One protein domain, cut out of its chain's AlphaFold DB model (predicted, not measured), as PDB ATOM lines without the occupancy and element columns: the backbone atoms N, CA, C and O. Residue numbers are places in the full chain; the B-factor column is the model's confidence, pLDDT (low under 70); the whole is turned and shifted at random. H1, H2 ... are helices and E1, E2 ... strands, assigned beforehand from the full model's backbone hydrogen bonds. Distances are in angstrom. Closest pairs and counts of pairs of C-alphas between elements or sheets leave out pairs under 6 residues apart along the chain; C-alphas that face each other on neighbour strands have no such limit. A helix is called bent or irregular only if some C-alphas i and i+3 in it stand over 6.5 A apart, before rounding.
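What this domain is: This is residues 140 to 263 of the 320 residues of an uncharacterized protein of Leifsonia xyli subsp. cynodontis DSM 46306 (UniProt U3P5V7). A twisted four-stranded sheet is the core, with helices H1 and H2 side by side over one face and H3a, first arm of the bent helix H3, over the other; the second arm, H3b, folds back beside H3a, off the sheet. The printed part has 124 residues, with E1 E2 H1 E3 H2 E4 H3 along it, a mixed sheet in the order E1 E2 E3 E4, and a mixed class, helices and strands. It is compact, radius of gyration of the C-alphas 14.8 A, spanning 43 by 31 by 24 A.

Where its parts are: Start at C-alpha 140, (226.243, 246.331, 138.994); residues 140 to 158 have no named element. Then find E1, residues 159 to 163, and E2, 166 to 173, 20.7 A. H1, 181 to 196, 23.7 A, is only just irregular: C-alphas 188 and 191 are 6.8 A apart. Next come E3, 200 to 207, 22.1 A; H2, 212 to 223; and E4, 227 to 230. H3, 232 to 263, one helix by its hydrogen bonds, is bent: C-alphas 241 and 244 are 9.1 A apart. Its arms are H3a, 232 to 241, and H3b, 244 to 263, 26.1 A, irregular with C-alphas 253 and 256 6.6 A apart; H3b ends at C-alpha 263, (208.322, 239.398, 115.276).

How they stand to each other: Look for three layers, H1 and H2 on one face of the sheet, H3a on the other. E1 and E2 form an antiparallel hairpin; N 168 and O 161, 2.8 A, are within hydrogen-bond range. E2, H1, E3 and E3, H2, E4 are strand-helix-strand units, parallel neighbours with a helix between, their crossovers right-handed; see N 171 and O 204, 2.8 A, and N 229 and O 203, 2.8 A. H1 and H2 touch, closest at C-alphas 191 and 221, 5.2 A. H3b touches H3a, closest at C-alphas 247 and 239, 4.5 A, opposite ways. In H2 and H3a every O i to N i+4 pair is within hydrogen-bond range; H1 has 8 of 12, H3b 13 of 16.

The domain as a whole: The C-alphas farthest apart, Gly 153 and Arg 263, are 45.0 A apart. The printed part has no cut, and no link between elements is long. Residues 175 to 182 have pLDDT under 70.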
ATOM      1  N   PRO A 140     227.044 245.113 138.911       91.38
ATOM      2  CA  PRO A 140     226.243 246.331 138.994       91.38
ATOM      3  C   PRO A 140     226.590 247.128 140.258       91.38
ATOM      4  O   PRO A 140     226.822 246.559 141.326       91.38
ATOM      5  N   TYR A 141     226.570 248.460 140.170       91.31
ATOM      6  CA  TYR A 141     226.848 249.335 141.314       91.31
ATOM      7  C   TYR A 141     225.758 250.381 141.526       91.31
ATOM      8  O   TYR A 141     225.450 251.186 140.645       91.31
ATOM      9  N   SER A 142     225.251 250.456 142.760       89.62
ATOM     10  CA  SER A 142     224.406 251.569 143.194       89.62
ATOM     11  C   SER A 142     225.216 252.864 143.319       89.62
ATOM     12  O   SER A 142     226.429 252.855 143.546       89.62
ATOM     13  N   ALA A 143     224.539 254.011 143.245       89.00
ATOM     14  CA  ALA A 143     225.181 255.321 143.376       89.00
ATOM     15  C   ALA A 143     225.973 255.495 144.691       89.00
ATOM     16  O   ALA A 143     226.949 256.241 144.727       89.00
ATOM     17  N   ALA A 144     225.585 254.814 145.774       89.88
ATOM     18  CA  ALA A 144     226.274 254.911 147.060       89.88
ATOM     19  C   ALA A 144     227.642 254.205 147.053       89.88
ATOM     20  O   ALA A 144     228.618 254.743 147.579       89.88
ATOM     21  N   LYS A 145     227.718 253.019 146.434       90.12
ATOM     22  CA  LYS A 145     228.904 252.143 146.448       90.12
ATOM     23  C   LYS A 145     229.768 252.258 145.189       90.12
ATOM     24  O   LYS A 145     230.888 251.763 145.175       90.12
ATOM     25  N   SER A 146     229.272 252.925 144.150       92.44
ATOM     26  CA  SER A 146     229.947 252.985 142.856       92.44
ATOM     27  C   SER A 146     231.334 253.635 142.909       92.44
ATOM     28  O   SER A 146     231.492 254.717 143.497       92.44
ATOM     29  N   PRO A 147     232.340 253.029 142.249       93.44
ATOM     30  CA  PRO A 147     233.644 253.648 142.057       93.44
ATOM     31  C   PRO A 147     233.611 254.754 140.991       93.44
ATOM     32  O   PRO A 147     234.523 255.579 140.958       93.44
ATOM     33  N   VAL A 148     232.566 254.818 140.157       95.50
ATOM     34  CA  VAL A 148     232.343 255.938 139.236       95.50
ATOM     35  C   VAL A 148     231.747 257.101 140.020       95.50
ATOM     36  O   VAL A 148     230.730 256.963 140.706       95.50
ATOM     37  N   ARG A 149     232.398 258.263 139.959       95.44
ATOM     38  CA  ARG A 149     232.012 259.459 140.713       95.44
ATOM     39  C   ARG A 149     231.323 260.473 139.819       95.44
ATOM     40  O   ARG A 149     231.682 260.632 138.656       95.44
ATOM     41  N   ARG A 150     230.354 261.180 140.400       94.00
ATOM     42  CA  ARG A 150     229.656 262.262 139.705       94.00
ATOM     43  C   ARG A 150     230.607 263.411 139.385       94.00
ATOM     44  O   ARG A 150     231.493 263.704 140.189       94.00
ATOM     45  N   GLU A 151     230.364 264.127 138.288       90.62
ATOM     46  CA  GLU A 151     231.194 265.274 137.873       90.62
ATOM     47  C   GLU A 151     231.233 266.360 138.963       90.62
ATOM     48  O   GLU A 151     232.267 266.969 139.228       90.62
ATOM     49  N   SER A 152     230.118 266.531 139.681       87.69
ATOM     50  CA  SER A 152     230.011 267.453 140.821       87.69
ATOM     51  C   SER A 152     230.926 267.117 142.011       87.69
ATOM     52  O   SER A 152     231.009 267.902 142.959       87.69
ATOM     53  N   GLY A 153     231.545 265.932 142.021       82.06
ATOM     54  CA  GLY A 153     232.316 265.396 143.143       82.06
ATOM     55  C   GLY A 153     231.464 264.938 144.334       82.06
ATOM     56  O   GLY A 153     232.013 264.492 145.340       82.06
ATOM     57  N   LYS A 154     230.129 265.035 144.254       85.94
ATOM     58  CA  LYS A 154     229.207 264.643 145.328       85.94
ATOM     59  C   LYS A 154     228.509 263.328 144.994       85.94
ATOM     60  O   LYS A 154     227.590 263.300 144.181       85.94
ATOM     61  N   GLY A 155     228.906 262.260 145.684       88.75
ATOM     62  CA  GLY A 155     228.315 260.927 145.543       88.75
ATOM     63  C   GLY A 155     228.853 260.129 144.352       88.75
ATOM     64  O   GLY A 155     229.634 260.627 143.534       88.75
ATOM     65  N   GLY A 156     228.465 258.858 144.281       91.25
ATOM     66  CA  GLY A 156     228.751 258.000 143.137       91.25
ATOM     67  C   GLY A 156     227.649 258.045 142.080       91.25
ATOM     68  O   GLY A 156     226.564 258.609 142.273       91.25
ATOM     69  N   ARG A 157     227.963 257.447 140.939       92.69
ATOM     70  CA  ARG A 157     227.081 257.278 139.789       92.69
ATOM     71  C   ARG A 157     226.602 255.831 139.748       92.69
ATOM     72  O   ARG A 157     227.430 254.939 139.860       92.69
ATOM     73  N   GLN A 158     225.300 255.589 139.606       91.62
ATOM     74  CA  GLN A 158     224.821 254.229 139.336       91.62
ATOM     75  C   GLN A 158     225.419 253.743 138.010       91.62
ATOM     76  O   GLN A 158     225.461 254.513 137.050       91.62
ATOM     77  N   VAL A 159     225.901 252.502 138.000       92.19
ATOM     78  CA  VAL A 159     226.473 251.849 136.820       92.19
ATOM     79  C   VAL A 159     225.803 250.495 136.660       92.19
ATOM     80  O   VAL A 159     225.773 249.718 137.619       92.19
ATOM     81  N   ASP A 160     225.311 250.216 135.457       93.12
ATOM     82  CA  ASP A 160     224.589 248.976 135.169       93.12
ATOM     83  C   ASP A 160     225.529 247.774 135.264       93.12
ATOM     84  O   ASP A 160     225.162 246.736 135.806       93.12
ATOM     85  N   SER A 161     226.773 247.922 134.792       95.62
ATOM     86  CA  SER A 161     227.819 246.920 134.999       95.62
ATOM     87  C   SER A 161     229.227 247.513 134.924       95.62
ATOM     88  O   SER A 161     229.545 248.304 134.033       95.62
ATOM     89  N   LEU A 162     230.098 247.116 135.850       96.19
ATOM     90  CA  LEU A 162     231.542 247.304 135.747       96.19
ATOM     91  C   LEU A 162     232.221 245.962 135.503       96.19
ATOM     92  O   LEU A 162     232.049 245.024 136.280       96.19
ATOM     93  N   LYS A 163     233.044 245.907 134.456       95.69
ATOM     94  CA  LYS A 163     233.915 244.771 134.159       95.69
ATOM     95  C   LYS A 163     235.298 245.299 133.819       95.69
ATOM     96  O   LYS A 163     235.466 246.045 132.854       95.69
ATOM     97  N   GLU A 164     236.283 244.944 134.636       94.38
ATOM     98  CA  GLU A 164     237.651 245.461 134.531       94.38
ATOM     99  C   GLU A 164     237.681 247.004 134.473       94.38
ATOM    100  O   GLU A 164     237.334 247.681 135.438       94.38
ATOM    101  N   ARG A 165     238.095 247.580 133.336       95.56
ATOM    102  CA  ARG A 165     238.148 249.030 133.107       95.56
ATOM    103  C   ARG A 165     236.971 249.564 132.298       95.56
ATOM    104  O   ARG A 165     237.019 250.722 131.892       95.56
ATOM    105  N   ARG A 166     235.933 248.767 132.051       98.12
ATOM    106  CA  ARG A 166     234.760 249.165 131.269       98.12
ATOM    107  C   ARG A 166     233.564 249.440 132.173       98.12
ATOM    108  O   ARG A 166     233.245 248.632 133.043       98.12
ATOM    109  N   ALA A 167     232.922 250.583 131.943       98.06
ATOM    110  CA  ALA A 167     231.691 250.999 132.603       98.06
ATOM    111  C   ALA A 167     230.541 250.970 131.606       98.06
ATOM    112  O   ALA A 167     230.475 251.803 130.701       98.06
ATOM    113  N   TYR A 168     229.668 249.987 131.778       97.62
ATOM    114  CA  TYR A 168     228.560 249.709 130.887       97.62
ATOM    115  C   TYR A 168     227.317 250.493 131.299       97.62
ATOM    116  O   TYR A 168     226.936 250.501 132.471       97.62
ATOM    117  N   GLU A 169     226.683 251.093 130.299       95.31
ATOM    118  CA  GLU A 169     225.292 251.542 130.324       95.31
ATOM    119  C   GLU A 169     224.533 250.676 129.306       95.31
ATOM    120  O   GLU A 169     224.859 250.673 128.111       95.31
ATOM    121  N   ILE A 170     223.550 249.910 129.774       93.31
ATOM    122  CA  ILE A 170     222.872 248.868 129.000       93.31
ATOM    123  C   ILE A 170     221.401 249.249 128.860       93.31
ATOM    124  O   ILE A 170     220.687 249.449 129.836       93.31
ATOM    125  N   LYS A 171     220.911 249.319 127.622       91.00
ATOM    126  CA  LYS A 171     219.533 249.716 127.330       91.00
ATOM    127  C   LYS A 171     218.850 248.707 126.420       91.00
ATOM    128  O   LYS A 171     219.345 248.382 125.343       91.00
ATOM    129  N   LEU A 172     217.649 248.279 126.813       87.38
ATOM    130  CA  LEU A 172     216.765 247.514 125.929       87.38
ATOM    131  C   LEU A 172     216.373 248.350 124.710       87.38
ATOM    132  O   LEU A 172     216.532 247.893 123.588       87.38
ATOM    133  N   ARG A 173     215.908 249.588 124.920       82.75
ATOM    134  CA  ARG A 173     215.506 250.514 123.853       82.75
ATOM    135  C   ARG A 173     215.653 251.967 124.284       82.75
ATOM    136  O   ARG A 173     215.301 252.323 125.408       82.75
ATOM    137  N   MET A 174     216.031 252.839 123.351       80.62
ATOM    138  CA  MET A 174     215.945 254.287 123.553       80.62
ATOM    139  C   MET A 174     214.526 254.811 123.328       80.62
ATOM    140  O   MET A 174     214.116 255.068 122.194       80.62
ATOM    141  N   THR A 175     213.782 255.034 124.414       64.94
ATOM    142  CA  THR A 175     212.450 255.657 124.353       64.94
ATOM    143  C   THR A 175     212.470 257.115 124.809       64.94
ATOM    144  O   THR A 175     213.268 257.541 125.643       64.94
ATOM    145  N   ILE A 176     211.559 257.913 124.252       49.47
ATOM    146  CA  ILE A 176     211.396 259.329 124.613       49.47
ATOM    147  C   ILE A 176     210.678 259.476 125.971       49.47
ATOM    148  O   ILE A 176     210.883 260.476 126.653       49.47
ATOM    149  N   ALA A 177     209.867 258.488 126.375       44.88
ATOM    150  CA  ALA A 177     208.914 258.603 127.482       44.88
ATOM    151  C   ALA A 177     209.513 258.382 128.887       44.88
ATOM    152  O   ALA A 177     209.027 258.986 129.841       44.88
ATOM    153  N   ALA A 178     210.572 257.575 129.034       44.75
ATOM    154  CA  ALA A 178     211.197 257.320 130.340       44.75
ATOM    155  C   ALA A 178     212.254 258.373 130.737       44.75
ATOM    156  O   ALA A 178     212.534 258.561 131.927       44.75
ATOM    157  N   SER A 179     212.810 259.101 129.758       47.88
ATOM    158  CA  SER A 179     213.745 260.206 129.990       47.88
ATOM    159  C   SER A 179     213.009 261.545 129.978       47.88
ATOM    160  O   SER A 179     213.031 262.307 129.006       47.88
ATOM    161  N   GLY A 180     212.370 261.872 131.107       51.47
ATOM    162  CA  GLY A 180     212.058 263.269 131.411       51.47
ATOM    163  C   GLY A 180     213.318 264.130 131.246       51.47
ATOM    164  O   GLY A 180     214.436 263.636 131.392       51.47
ATOM    165  N   GLN A 181     213.157 265.416 130.936       50.97
ATOM    166  CA  GLN A 181     214.265 266.312 130.568       50.97
ATOM    167  C   GLN A 181     215.436 266.300 131.581       50.97
ATOM    168  O   GLN A 181     216.587 266.442 131.182       50.97
ATOM    169  N   GLY A 182     215.162 266.046 132.870       57.38
ATOM    170  CA  GLY A 182     216.185 265.882 133.913       57.38
ATOM    171  C   GLY A 182     216.961 264.556 133.878       57.38
ATOM    172  O   GLY A 182     218.150 264.551 134.172       57.38
ATOM    173  N   ARG A 183     216.337 263.442 133.473       73.19
ATOM    174  CA  ARG A 183     217.020 262.139 133.332       73.19
ATOM    175  C   ARG A 183     217.901 262.083 132.085       73.19
ATOM    176  O   ARG A 183     218.916 261.407 132.093       73.19
ATOM    177  N   TRP A 184     217.548 262.829 131.039       84.50
ATOM    178  CA  TRP A 184     218.358 262.893 129.821       84.50
ATOM    179  C   TRP A 184     219.744 263.501 130.066       84.50
ATOM    180  O   TRP A 184     220.746 262.971 129.600       84.50
ATOM    181  N   GLY A 185     219.813 264.576 130.861       86.25
ATOM    182  CA  GLY A 185     221.095 265.161 131.259       86.25
ATOM    183  C   GLY A 185     221.974 264.170 132.023       86.25
ATOM    184  O   GLY A 185     223.170 264.092 131.770       86.25
ATOM    185  N   GLU A 186     221.380 263.356 132.898       86.25
ATOM    186  CA  GLU A 186     222.102 262.303 133.618       86.25
ATOM    187  C   GLU A 186     222.669 261.238 132.666       86.25
ATOM    188  O   GLU A 186     223.798 260.799 132.877       86.25
ATOM    189  N   GLU A 187     221.938 260.822 131.629       88.81
ATOM    190  CA  GLU A 187     222.441 259.860 130.631       88.81
ATOM    191  C   GLU A 187     223.627 260.427 129.832       88.81
ATOM    192  O   GLU A 187     224.612 259.727 129.603       88.81
ATOM    193  N   LEU A 188     223.590 261.716 129.477       93.19
ATOM    194  CA  LEU A 188     224.682 262.376 128.750       93.19
ATOM    195  C   LEU A 188     225.929 262.643 129.608       93.19
ATOM    196  O   LEU A 188     227.033 262.724 129.068       93.19
ATOM    197  N   LEU A 189     225.773 262.781 130.928       94.56
ATOM    198  CA  LEU A 189     226.893 262.981 131.855       94.56
ATOM    199  C   LEU A 189     227.661 261.688 132.146       94.56
ATOM    200  O   LEU A 189     228.874 261.746 132.350       94.56
ATOM    201  N   PHE A 190     226.991 260.532 132.112       95.81
ATOM    202  CA  PHE A 190     227.601 259.231 132.403       95.81
ATOM    203  C   PHE A 190     228.955 258.989 131.713       95.81
ATOM    204  O   PHE A 190     229.919 258.681 132.418       95.81
ATOM    205  N   PRO A 191     229.103 259.151 130.379       97.75
ATOM    206  CA  PRO A 191     230.372 258.853 129.723       97.75
ATOM    207  C   PRO A 191     231.520 259.754 130.197       97.75
ATOM    208  O   PRO A 191     232.661 259.301 130.315       97.75
ATOM    209  N   THR A 192     231.227 261.011 130.532       97.25
ATOM    210  CA  THR A 192     232.209 261.930 131.121       97.25
ATOM    211  C   THR A 192     232.605 261.479 132.529       97.25
ATOM    212  O   THR A 192     233.797 261.418 132.839       97.25
ATOM    213  N   GLU A 193     231.628 261.113 133.361       97.06
ATOM    214  CA  GLU A 193     231.832 260.649 134.742       97.06
ATOM    215  C   GLU A 193     232.642 259.344 134.799       97.06
ATOM    216  O   GLU A 193     233.591 259.227 135.585       97.06
ATOM    217  N   ALA A 194     232.343 258.391 133.912       97.69
ATOM    218  CA  ALA A 194     233.095 257.148 133.750       97.69
ATOM    219  C   ALA A 194     234.557 257.418 133.363       97.69
ATOM    220  O   ALA A 194     235.475 256.937 134.036       97.69
ATOM    221  N   ARG A 195     234.782 258.265 132.346       97.75
ATOM    222  CA  ARG A 195     236.124 258.649 131.884       97.75
ATOM    223  C   ARG A 195     236.935 259.339 132.977       97.75
ATOM    224  O   ARG A 195     238.092 258.984 133.198       97.75
ATOM    225  N   MET A 196     236.342 260.311 133.674       96.62
ATOM    226  CA  MET A 196     236.986 261.011 134.795       96.62
ATOM    227  C   MET A 196     237.347 260.059 135.939       96.62
ATOM    228  O   MET A 196     238.350 260.272 136.619       96.62
ATOM    229  N   SER A 197     236.563 258.996 136.112       96.56
ATOM    230  CA  SER A 197     236.801 257.944 137.101       96.56
ATOM    231  C   SER A 197     237.780 256.861 136.617       96.56
ATOM    232  O   SER A 197     238.034 255.904 137.342       96.56
ATOM    233  N   GLY A 198     238.361 257.006 135.417       96.88
ATOM    234  CA  GLY A 198     239.396 256.115 134.880       96.88
ATOM    235  C   GLY A 198     238.886 254.903 134.091       96.88
ATOM    236  O   GLY A 198     239.701 254.033 133.749       96.88
ATOM    237  N   TYR A 199     237.586 254.862 133.786       98.31
ATOM    238  CA  TYR A 199     236.922 253.794 133.036       98.31
ATOM    239  C   TYR A 199     236.669 254.187 131.574       98.31
ATOM    240  O   TYR A 199     236.529 255.364 131.243       98.31
ATOM    241  N   VAL A 200     236.581 253.185 130.701       98.44
ATOM    242  CA  VAL A 200     236.088 253.306 129.326       98.44
ATOM    243  C   VAL A 200     234.561 253.197 129.371       98.44
ATOM    244  O   VAL A 200     234.060 252.145 129.777       98.44
ATOM    245  N   PRO A 201     233.805 254.244 129.003       98.44
ATOM    246  CA  PRO A 201     232.352 254.144 128.950       98.44
ATOM    247  C   PRO A 201     231.923 253.283 127.758       98.44
ATOM    248  O   PRO A 201     232.386 253.499 126.639       98.44
ATOM    249  N   VAL A 202     231.029 252.325 127.988       98.56
ATOM    250  CA  VAL A 202     230.512 251.405 126.967       98.56
ATOM    251  C   VAL A 202     228.993 251.502 126.934       98.56
ATOM    252  O   VAL A 202     228.326 251.205 127.920       98.56
ATOM    253  N   LEU A 203     228.443 251.929 125.801       98.00
ATOM    254  CA  LEU A 203     227.004 251.956 125.569       98.00
ATOM    255  C   LEU A 203     226.581 250.678 124.846       98.00
ATOM    256  O   LEU A 203     227.110 250.361 123.781       98.00
ATOM    257  N   VAL A 204     225.586 249.983 125.382       97.31
ATOM    258  CA  VAL A 204     224.967 248.814 124.748       97.31
ATOM    259  C   VAL A 204     223.483 249.108 124.559       97.31
ATOM    260  O   VAL A 204     222.776 249.342 125.537       97.31
ATOM    261  N   VAL A 205     222.991 249.101 123.317       95.00
ATOM    262  CA  VAL A 205     221.562 249.307 123.015       95.00
ATOM    263  C   VAL A 205     221.032 248.163 122.161       95.00
ATOM    264  O   VAL A 205     221.442 248.006 121.014       95.00
ATOM    265  N   LEU A 206     220.108 247.373 122.705       93.31
ATOM    266  CA  LEU A 206     219.633 246.148 122.053       93.31
ATOM    267  C   LEU A 206     218.617 246.395 120.934       93.31
ATOM    268  O   LEU A 206     218.669 245.724 119.910       93.31
ATOM    269  N   ASP A 207     217.712 247.357 121.103       90.31
ATOM    270  CA  ASP A 207     216.780 247.811 120.071       90.31
ATOM    271  C   ASP A 207     217.314 249.115 119.447       90.31
ATOM    272  O   ASP A 207     217.214 250.185 120.066       90.31
ATOM    273  N   PRO A 208     217.866 249.057 118.217       90.06
ATOM    274  CA  PRO A 208     218.498 250.190 117.559       90.06
ATOM    275  C   PRO A 208     217.497 251.042 116.763       90.06
ATOM    276  O   PRO A 208     217.898 251.713 115.809       90.06
ATOM    277  N   THR A 209     216.195 251.002 117.090       89.06
ATOM    278  CA  THR A 209     215.182 251.812 116.391       89.06
ATOM    279  C   THR A 209     215.658 253.270 116.277       89.06
ATOM    280  O   THR A 209     215.940 253.887 117.311       89.06
ATOM    281  N   PRO A 210     215.716 253.848 115.057       87.50
ATOM    282  CA  PRO A 210     216.243 255.191 114.848       87.50
ATOM    283  C   PRO A 210     215.573 256.239 115.738       87.50
ATOM    284  O   PRO A 210     214.348 256.385 115.754       87.50
ATOM    285  N   ASN A 211     216.395 256.986 116.474       84.38
ATOM    286  CA  ASN A 211     215.955 258.008 117.413       84.38
ATOM    287  C   ASN A 211     217.044 259.093 117.529       84.38
ATOM    288  O   ASN A 211     218.170 258.755 117.887       84.38
ATOM    289  N   PRO A 212     216.735 260.391 117.332       89.94
ATOM    290  CA  PRO A 212     217.722 261.467 117.484       89.94
ATOM    291  C   PRO A 212     218.445 261.484 118.840       89.94
ATOM    292  O   PRO A 212     219.614 261.862 118.909       89.94
ATOM    293  N   LYS A 213     217.769 261.051 119.917       89.56
ATOM    294  CA  LYS A 213     218.387 260.887 121.241       89.56
ATOM    295  C   LYS A 213     219.436 259.775 121.238       89.56
ATOM    296  O   LYS A 213     220.500 259.951 121.817       89.56
ATOM    297  N   LEU A 214     219.178 258.654 120.561       92.31
ATOM    298  CA  LEU A 214     220.166 257.576 120.445       92.31
ATOM    299  C   LEU A 214     221.443 258.089 119.768       92.31
ATOM    300  O   LEU A 214     222.532 257.875 120.292       92.31
ATOM    301  N   ASP A 215     221.308 258.851 118.679       93.19
ATOM    302  CA  ASP A 215     222.461 259.433 117.982       93.19
ATOM    303  C   ASP A 215     223.270 260.382 118.881       93.19
ATOM    304  O   ASP A 215     224.498 260.439 118.809       93.19
ATOM    305  N   GLU A 216     222.588 261.162 119.721       94.50
ATOM    306  CA  GLU A 216     223.222 262.057 120.688       94.50
ATOM    307  C   GLU A 216     223.972 261.283 121.780       94.50
ATOM    308  O   GLU A 216     225.119 261.621 122.078       94.50
ATOM    309  N   LEU A 217     223.381 260.208 122.309       94.31
ATOM    310  CA  LEU A 217     224.014 259.365 123.323       94.31
ATOM    311  C   LEU A 217     225.256 258.656 122.772       94.31
ATOM    312  O   LEU A 217     226.318 258.694 123.390       94.31
ATOM    313  N   VAL A 218     225.162 258.089 121.565       96.62
ATOM    314  CA  VAL A 218     226.302 257.464 120.875       96.62
ATOM    315  C   VAL A 218     227.446 258.468 120.701       96.62
ATOM    316  O   VAL A 218     228.607 258.146 120.974       96.62
ATOM    317  N   ARG A 219     227.141 259.715 120.310       97.38
ATOM    318  CA  ARG A 219     228.153 260.783 120.227       97.38
ATOM    319  C   ARG A 219     228.771 261.106 121.587       97.38
ATOM    320  O   ARG A 219     229.986 261.285 121.653       97.38
ATOM    321  N   ALA A 220     227.976 261.161 122.655       97.25
ATOM    322  CA  ALA A 220     228.469 261.455 124.002       97.25
ATOM    323  C   ALA A 220     229.462 260.392 124.507       97.25
ATOM    324  O   ALA A 220     230.501 260.746 125.073       97.25
ATOM    325  N   PHE A 221     229.189 259.109 124.252       98.19
ATOM    326  CA  PHE A 221     230.093 258.006 124.597       98.19
ATOM    327  C   PHE A 221     231.376 258.037 123.761       98.19
ATOM    328  O   PHE A 221     232.476 258.082 124.311       98.19
ATOM    329  N   THR A 222     231.249 258.103 122.434       97.94
ATOM    330  CA  THR A 222     232.410 258.078 121.524       97.94
ATOM    331  C   THR A 222     233.320 259.301 121.689       97.94
ATOM    332  O   THR A 222     234.543 259.168 121.680       97.94
ATOM    333  N   SER A 223     232.763 260.490 121.943       97.56
ATOM    334  CA  SER A 223     233.549 261.710 122.213       97.56
ATOM    335  C   SER A 223     234.298 261.679 123.552       97.56
ATOM    336  O   SER A 223     235.254 262.431 123.734       97.56
ATOM    337  N   ASN A 224     233.915 260.791 124.473       97.88
ATOM    338  CA  ASN A 224     234.637 260.529 125.719       97.88
ATOM    339  C   ASN A 224     235.577 259.311 125.613       97.88
ATOM    340  O   ASN A 224     235.990 258.760 126.631       97.88
ATOM    341  N   GLY A 225     235.946 258.899 124.393       97.44
ATOM    342  CA  GLY A 225     236.844 257.761 124.169       97.44
ATOM    343  C   GLY A 225     236.218 256.411 124.525       97.44
ATOM    344  O   GLY A 225     236.948 255.463 124.801       97.44
ATOM    345  N   GLY A 226     234.885 256.353 124.574       97.94
ATOM    346  CA  GLY A 226     234.109 255.151 124.825       97.94
ATOM    347  C   GLY A 226     233.732 254.373 123.571       97.94
ATOM    348  O   GLY A 226     234.057 254.750 122.443       97.94
ATOM    349  N   GLU A 227     232.977 253.306 123.798       98.31
ATOM    350  CA  GLU A 227     232.468 252.383 122.786       98.31
ATOM    351  C   GLU A 227     230.929 252.435 122.760       98.31
ATOM    352  O   GLU A 227     230.292 252.741 123.772       98.31
ATOM    353  N   ALA A 228     230.318 252.144 121.611       98.00
ATOM    354  CA  ALA A 228     228.869 252.034 121.478       98.00
ATOM    355  C   ALA A 228     228.515 250.870 120.548       98.00
ATOM    356  O   ALA A 228     228.983 250.835 119.411       98.00
ATOM    357  N   TYR A 229     227.678 249.952 121.028       98.19
ATOM    358  CA  TYR A 229     227.228 248.765 120.307       98.19
ATOM    359  C   TYR A 229     225.706 248.767 120.206       98.19
ATOM    360  O   TYR A 229     225.015 248.939 121.214       98.19
ATOM    361  N   LEU A 230     225.181 248.573 118.994       96.88
ATOM    362  CA  LEU A 230     223.754 248.709 118.698       96.88
ATOM    363  C   LEU A 230     223.202 247.438 118.035       96.88
ATOM    364  O   LEU A 230     223.844 246.865 117.157       96.88
ATOM    365  N   GLY A 231     221.997 247.012 118.416       95.38
ATOM    366  CA  GLY A 231     221.300 245.897 117.770       95.38
ATOM    367  C   GLY A 231     222.100 244.596 117.785       95.38
ATOM    368  O   GLY A 231     222.532 244.122 118.833       95.38
ATOM    369  N   ASP A 232     222.336 244.022 116.607       96.44
ATOM    370  CA  ASP A 232     223.129 242.797 116.467       96.44
ATOM    371  C   ASP A 232     224.569 242.947 116.975       96.44
ATOM    372  O   ASP A 232     225.117 242.003 117.544       96.44
ATOM    373  N   GLU A 233     225.181 244.126 116.825       98.06
ATOM    374  CA  GLU A 233     226.520 244.383 117.365       98.06
ATOM    375  C   GLU A 233     226.510 244.373 118.894       98.06
ATOM    376  O   GLU A 233     227.433 243.838 119.505       98.06
ATOM    377  N   ALA A 234     225.440 244.888 119.510       97.69
ATOM    378  CA  ALA A 234     225.237 244.835 120.956       97.69
ATOM    379  C   ALA A 234     225.168 243.385 121.446       97.69
ATOM    380  O   ALA A 234     225.900 243.001 122.359       97.69
ATOM    381  N   TRP A 235     224.363 242.548 120.788       97.44
ATOM    382  CA  TRP A 235     224.261 241.128 121.124       97.44
ATOM    383  C   TRP A 235     225.574 240.372 120.933       97.44
ATOM    384  O   TRP A 235     225.944 239.553 121.774       97.44
ATOM    385  N   ASN A 236     226.293 240.635 119.842       98.19
ATOM    386  CA  ASN A 236     227.579 239.991 119.581       98.19
ATOM    387  C   ASN A 236     228.640 240.414 120.602       98.19
ATOM    388  O   ASN A 236     229.406 239.566 121.061       98.19
ATOM    389  N   HIS A 237     228.654 241.692 120.992       98.25
ATOM    390  CA  HIS A 237     229.528 242.188 122.049       98.25
ATOM    391  C   HIS A 237     229.236 241.483 123.378       98.25
ATOM    392  O   HIS A 237     230.138 240.871 123.944       98.25
ATOM    393  N   LEU A 238     227.973 241.468 123.824       98.00
ATOM    394  CA  LEU A 238     227.588 240.814 125.079       98.00
ATOM    395  C   LEU A 238     227.939 239.320 125.090       98.00
ATOM    396  O   LEU A 238     228.507 238.842 126.063       98.00
ATOM    397  N   LYS A 239     227.677 238.588 123.999       98.00
ATOM    398  CA  LYS A 239     228.037 237.161 123.894       98.00
ATOM    399  C   LYS A 239     229.544 236.923 123.906       98.00
ATOM    400  O   LYS A 239     230.000 235.936 124.470       98.00
ATOM    401  N   THR A 240     230.320 237.818 123.298       97.75
ATOM    402  CA  THR A 240     231.786 237.734 123.337       97.75
ATOM    403  C   THR A 240     232.297 237.953 124.758       97.75
ATOM    404  O   THR A 240     233.137 237.194 125.227       97.75
ATOM    405  N   GLU A 241     231.757 238.955 125.457       97.56
ATOM    406  CA  GLU A 241     232.126 239.259 126.841       97.56
ATOM    407  C   GLU A 241     231.679 238.176 127.832       97.56
ATOM    408  O   GLU A 241     232.364 237.953 128.826       97.56
ATOM    409  N   ALA A 242     230.562 237.502 127.562       96.31
ATOM    410  CA  ALA A 242     230.011 236.435 128.393       96.31
ATOM    411  C   ALA A 242     230.788 235.111 128.314       96.31
ATOM    412  O   ALA A 242     230.692 234.284 129.214       96.31
ATOM    413  N   GLY A 243     231.552 234.886 127.244       95.94
ATOM    414  CA  GLY A 243     232.132 233.571 126.976       95.94
ATOM    415  C   GLY A 243     231.095 232.556 126.466       95.94
ATOM    416  O   GLY A 243     229.902 232.858 126.377       95.94
ATOM    417  N   PRO A 244     231.533 231.355 126.050       95.31
ATOM    418  CA  PRO A 244     230.691 230.429 125.296       95.31
ATOM    419  C   PRO A 244     229.492 229.897 126.093       95.31
ATOM    420  O   PRO A 244     228.410 229.754 125.527       95.31
ATOM    421  N   GLU A 245     229.656 229.647 127.391       94.56
ATOM    422  CA  GLU A 245     228.611 229.133 128.277       94.56
ATOM    423  C   GLU A 245     227.489 230.158 128.481       94.56
ATOM    424  O   GLU A 245     226.321 229.883 128.195       94.56
ATOM    425  N   MET A 246     227.835 231.372 128.919       96.88
ATOM    426  CA  MET A 246     226.843 232.424 129.157       96.88
ATOM    427  C   MET A 246     226.334 233.069 127.860       96.88
ATOM    428  O   MET A 246     225.237 233.628 127.846       96.88
ATOM    429  N   ALA A 247     227.034 232.916 126.731       97.19
ATOM    430  CA  ALA A 247     226.485 233.260 125.421       97.19
ATOM    431  C   ALA A 247     225.257 232.405 125.059       97.19
ATOM    432  O   ALA A 247     224.306 232.943 124.486       97.19
ATOM    433  N   VAL A 248     225.238 231.112 125.424       95.88
ATOM    434  CA  VAL A 248     224.047 230.254 125.257       95.88
ATOM    435  C   VAL A 248     222.894 230.787 126.098       95.88
ATOM    436  O   VAL A 248     221.767 230.865 125.609       95.88
ATOM    437  N   PHE A 249     223.180 231.205 127.335       96.75
ATOM    438  CA  PHE A 249     222.176 231.801 128.209       96.75
ATOM    439  C   PHE A 249     221.565 233.070 127.595       96.75
ATOM    440  O   PHE A 249     220.344 233.174 127.477       96.75
ATOM    441  N   LEU A 250     222.413 234.017 127.176       96.94
ATOM    442  CA  LEU A 250     221.982 235.284 126.577       96.94
ATOM    443  C   LEU A 250     221.140 235.070 125.317       96.94
ATOM    444  O   LEU A 250     220.139 235.759 125.127       96.94
ATOM    445  N   GLU A 251     221.530 234.118 124.469       96.44
ATOM    446  CA  GLU A 251     220.788 233.810 123.249       96.44
ATOM    447  C   GLU A 251     219.418 233.201 123.579       96.44
ATOM    448  O   GLU A 251     218.394 233.788 123.236       96.44
ATOM    449  N   ARG A 252     219.386 232.081 124.313       95.62
ATOM    450  CA  ARG A 252     218.161 231.289 124.526       95.62
ATOM    451  C   ARG A 252     217.160 231.911 125.485       95.62
ATOM    452  O   ARG A 252     215.957 231.723 125.337       95.62
ATOM    453  N   TYR A 253     217.644 232.610 126.508       95.38
ATOM    454  CA  TYR A 253     216.798 233.073 127.610       95.38
ATOM    455  C   TYR A 253     216.612 234.583 127.639       95.38
ATOM    456  O   TYR A 253     215.858 235.075 128.466       95.38
ATOM    457  N   ILE A 254     217.256 235.338 126.749       94.44
ATOM    458  CA  ILE A 254     217.007 236.778 126.639       94.44
ATOM    459  C   ILE A 254     216.663 237.138 125.201       94.44
ATOM    460  O   ILE A 254     215.564 237.624 124.945       94.44
ATOM    461  N   ARG A 255     217.580 236.894 124.260       94.94
ATOM    462  CA  ARG A 255     217.423 237.351 122.880       94.94
ATOM    463  C   ARG A 255     216.274 236.651 122.158       94.94
ATOM    464  O   ARG A 255     215.402 237.346 121.652       94.94
ATOM    465  N   GLU A 256     216.261 235.321 122.112       95.38
ATOM    466  CA  GLU A 256     215.236 234.548 121.393       95.38
ATOM    467  C   GLU A 256     213.809 234.884 121.874       95.38
ATOM    468  O   GLU A 256     212.989 235.255 121.032       95.38
ATOM    469  N   PRO A 257     213.494 234.896 123.192       94.25
ATOM    470  CA  PRO A 257     212.168 235.294 123.664       94.25
ATOM    471  C   PRO A 257     211.772 236.723 123.270       94.25
ATOM    472  O   PRO A 257     210.608 236.981 122.962       94.25
ATOM    473  N   LEU A 258     212.722 237.666 123.288       91.56
ATOM    474  CA  LEU A 258     212.464 239.040 122.856       91.56
ATOM    475  C   LEU A 258     212.188 239.094 121.352       91.56
ATOM    476  O   LEU A 258     211.198 239.697 120.941       91.56
ATOM    477  N   ASP A 259     213.028 238.448 120.542       91.56
ATOM    478  CA  ASP A 259     212.892 238.390 119.087       91.56
ATOM    479  C   ASP A 259     211.559 237.757 118.668       91.56
ATOM    480  O   ASP A 259     210.891 238.286 117.774       91.56
ATOM    481  N   ASP A 260     211.140 236.679 119.333       93.56
ATOM    482  CA  ASP A 260     209.852 236.026 119.092       93.56
ATOM    483  C   ASP A 260     208.685 236.998 119.315       93.56
ATOM    484  O   ASP A 260     207.800 237.116 118.463       93.56
ATOM    485  N   ILE A 261     208.707 237.760 120.414       90.81
ATOM    486  CA  ILE A 261     207.681 238.771 120.714       90.81
ATOM    487  C   ILE A 261     207.732 239.924 119.703       90.81
ATOM    488  O   ILE A 261     206.686 240.347 119.204       90.81
ATOM    489  N   TYR A 262     208.926 240.423 119.367       85.75
ATOM    490  CA  TYR A 262     209.100 241.514 118.403       85.75
ATOM    491  C   TYR A 262     208.578 241.152 117.010       85.75
ATOM    492  O   TYR A 262     208.007 242.003 116.326       85.75
ATOM    493  N   ARG A 263     208.756 239.896 116.590       88.44
ATOM    494  CA  ARG A 263     208.322 239.398 115.276       88.44
ATOM    495  C   ARG A 263     206.862 238.942 115.256       88.44
ATOM    496  O   ARG A 263     206.304 238.798 114.173       88.44
TER     497      ARG A 263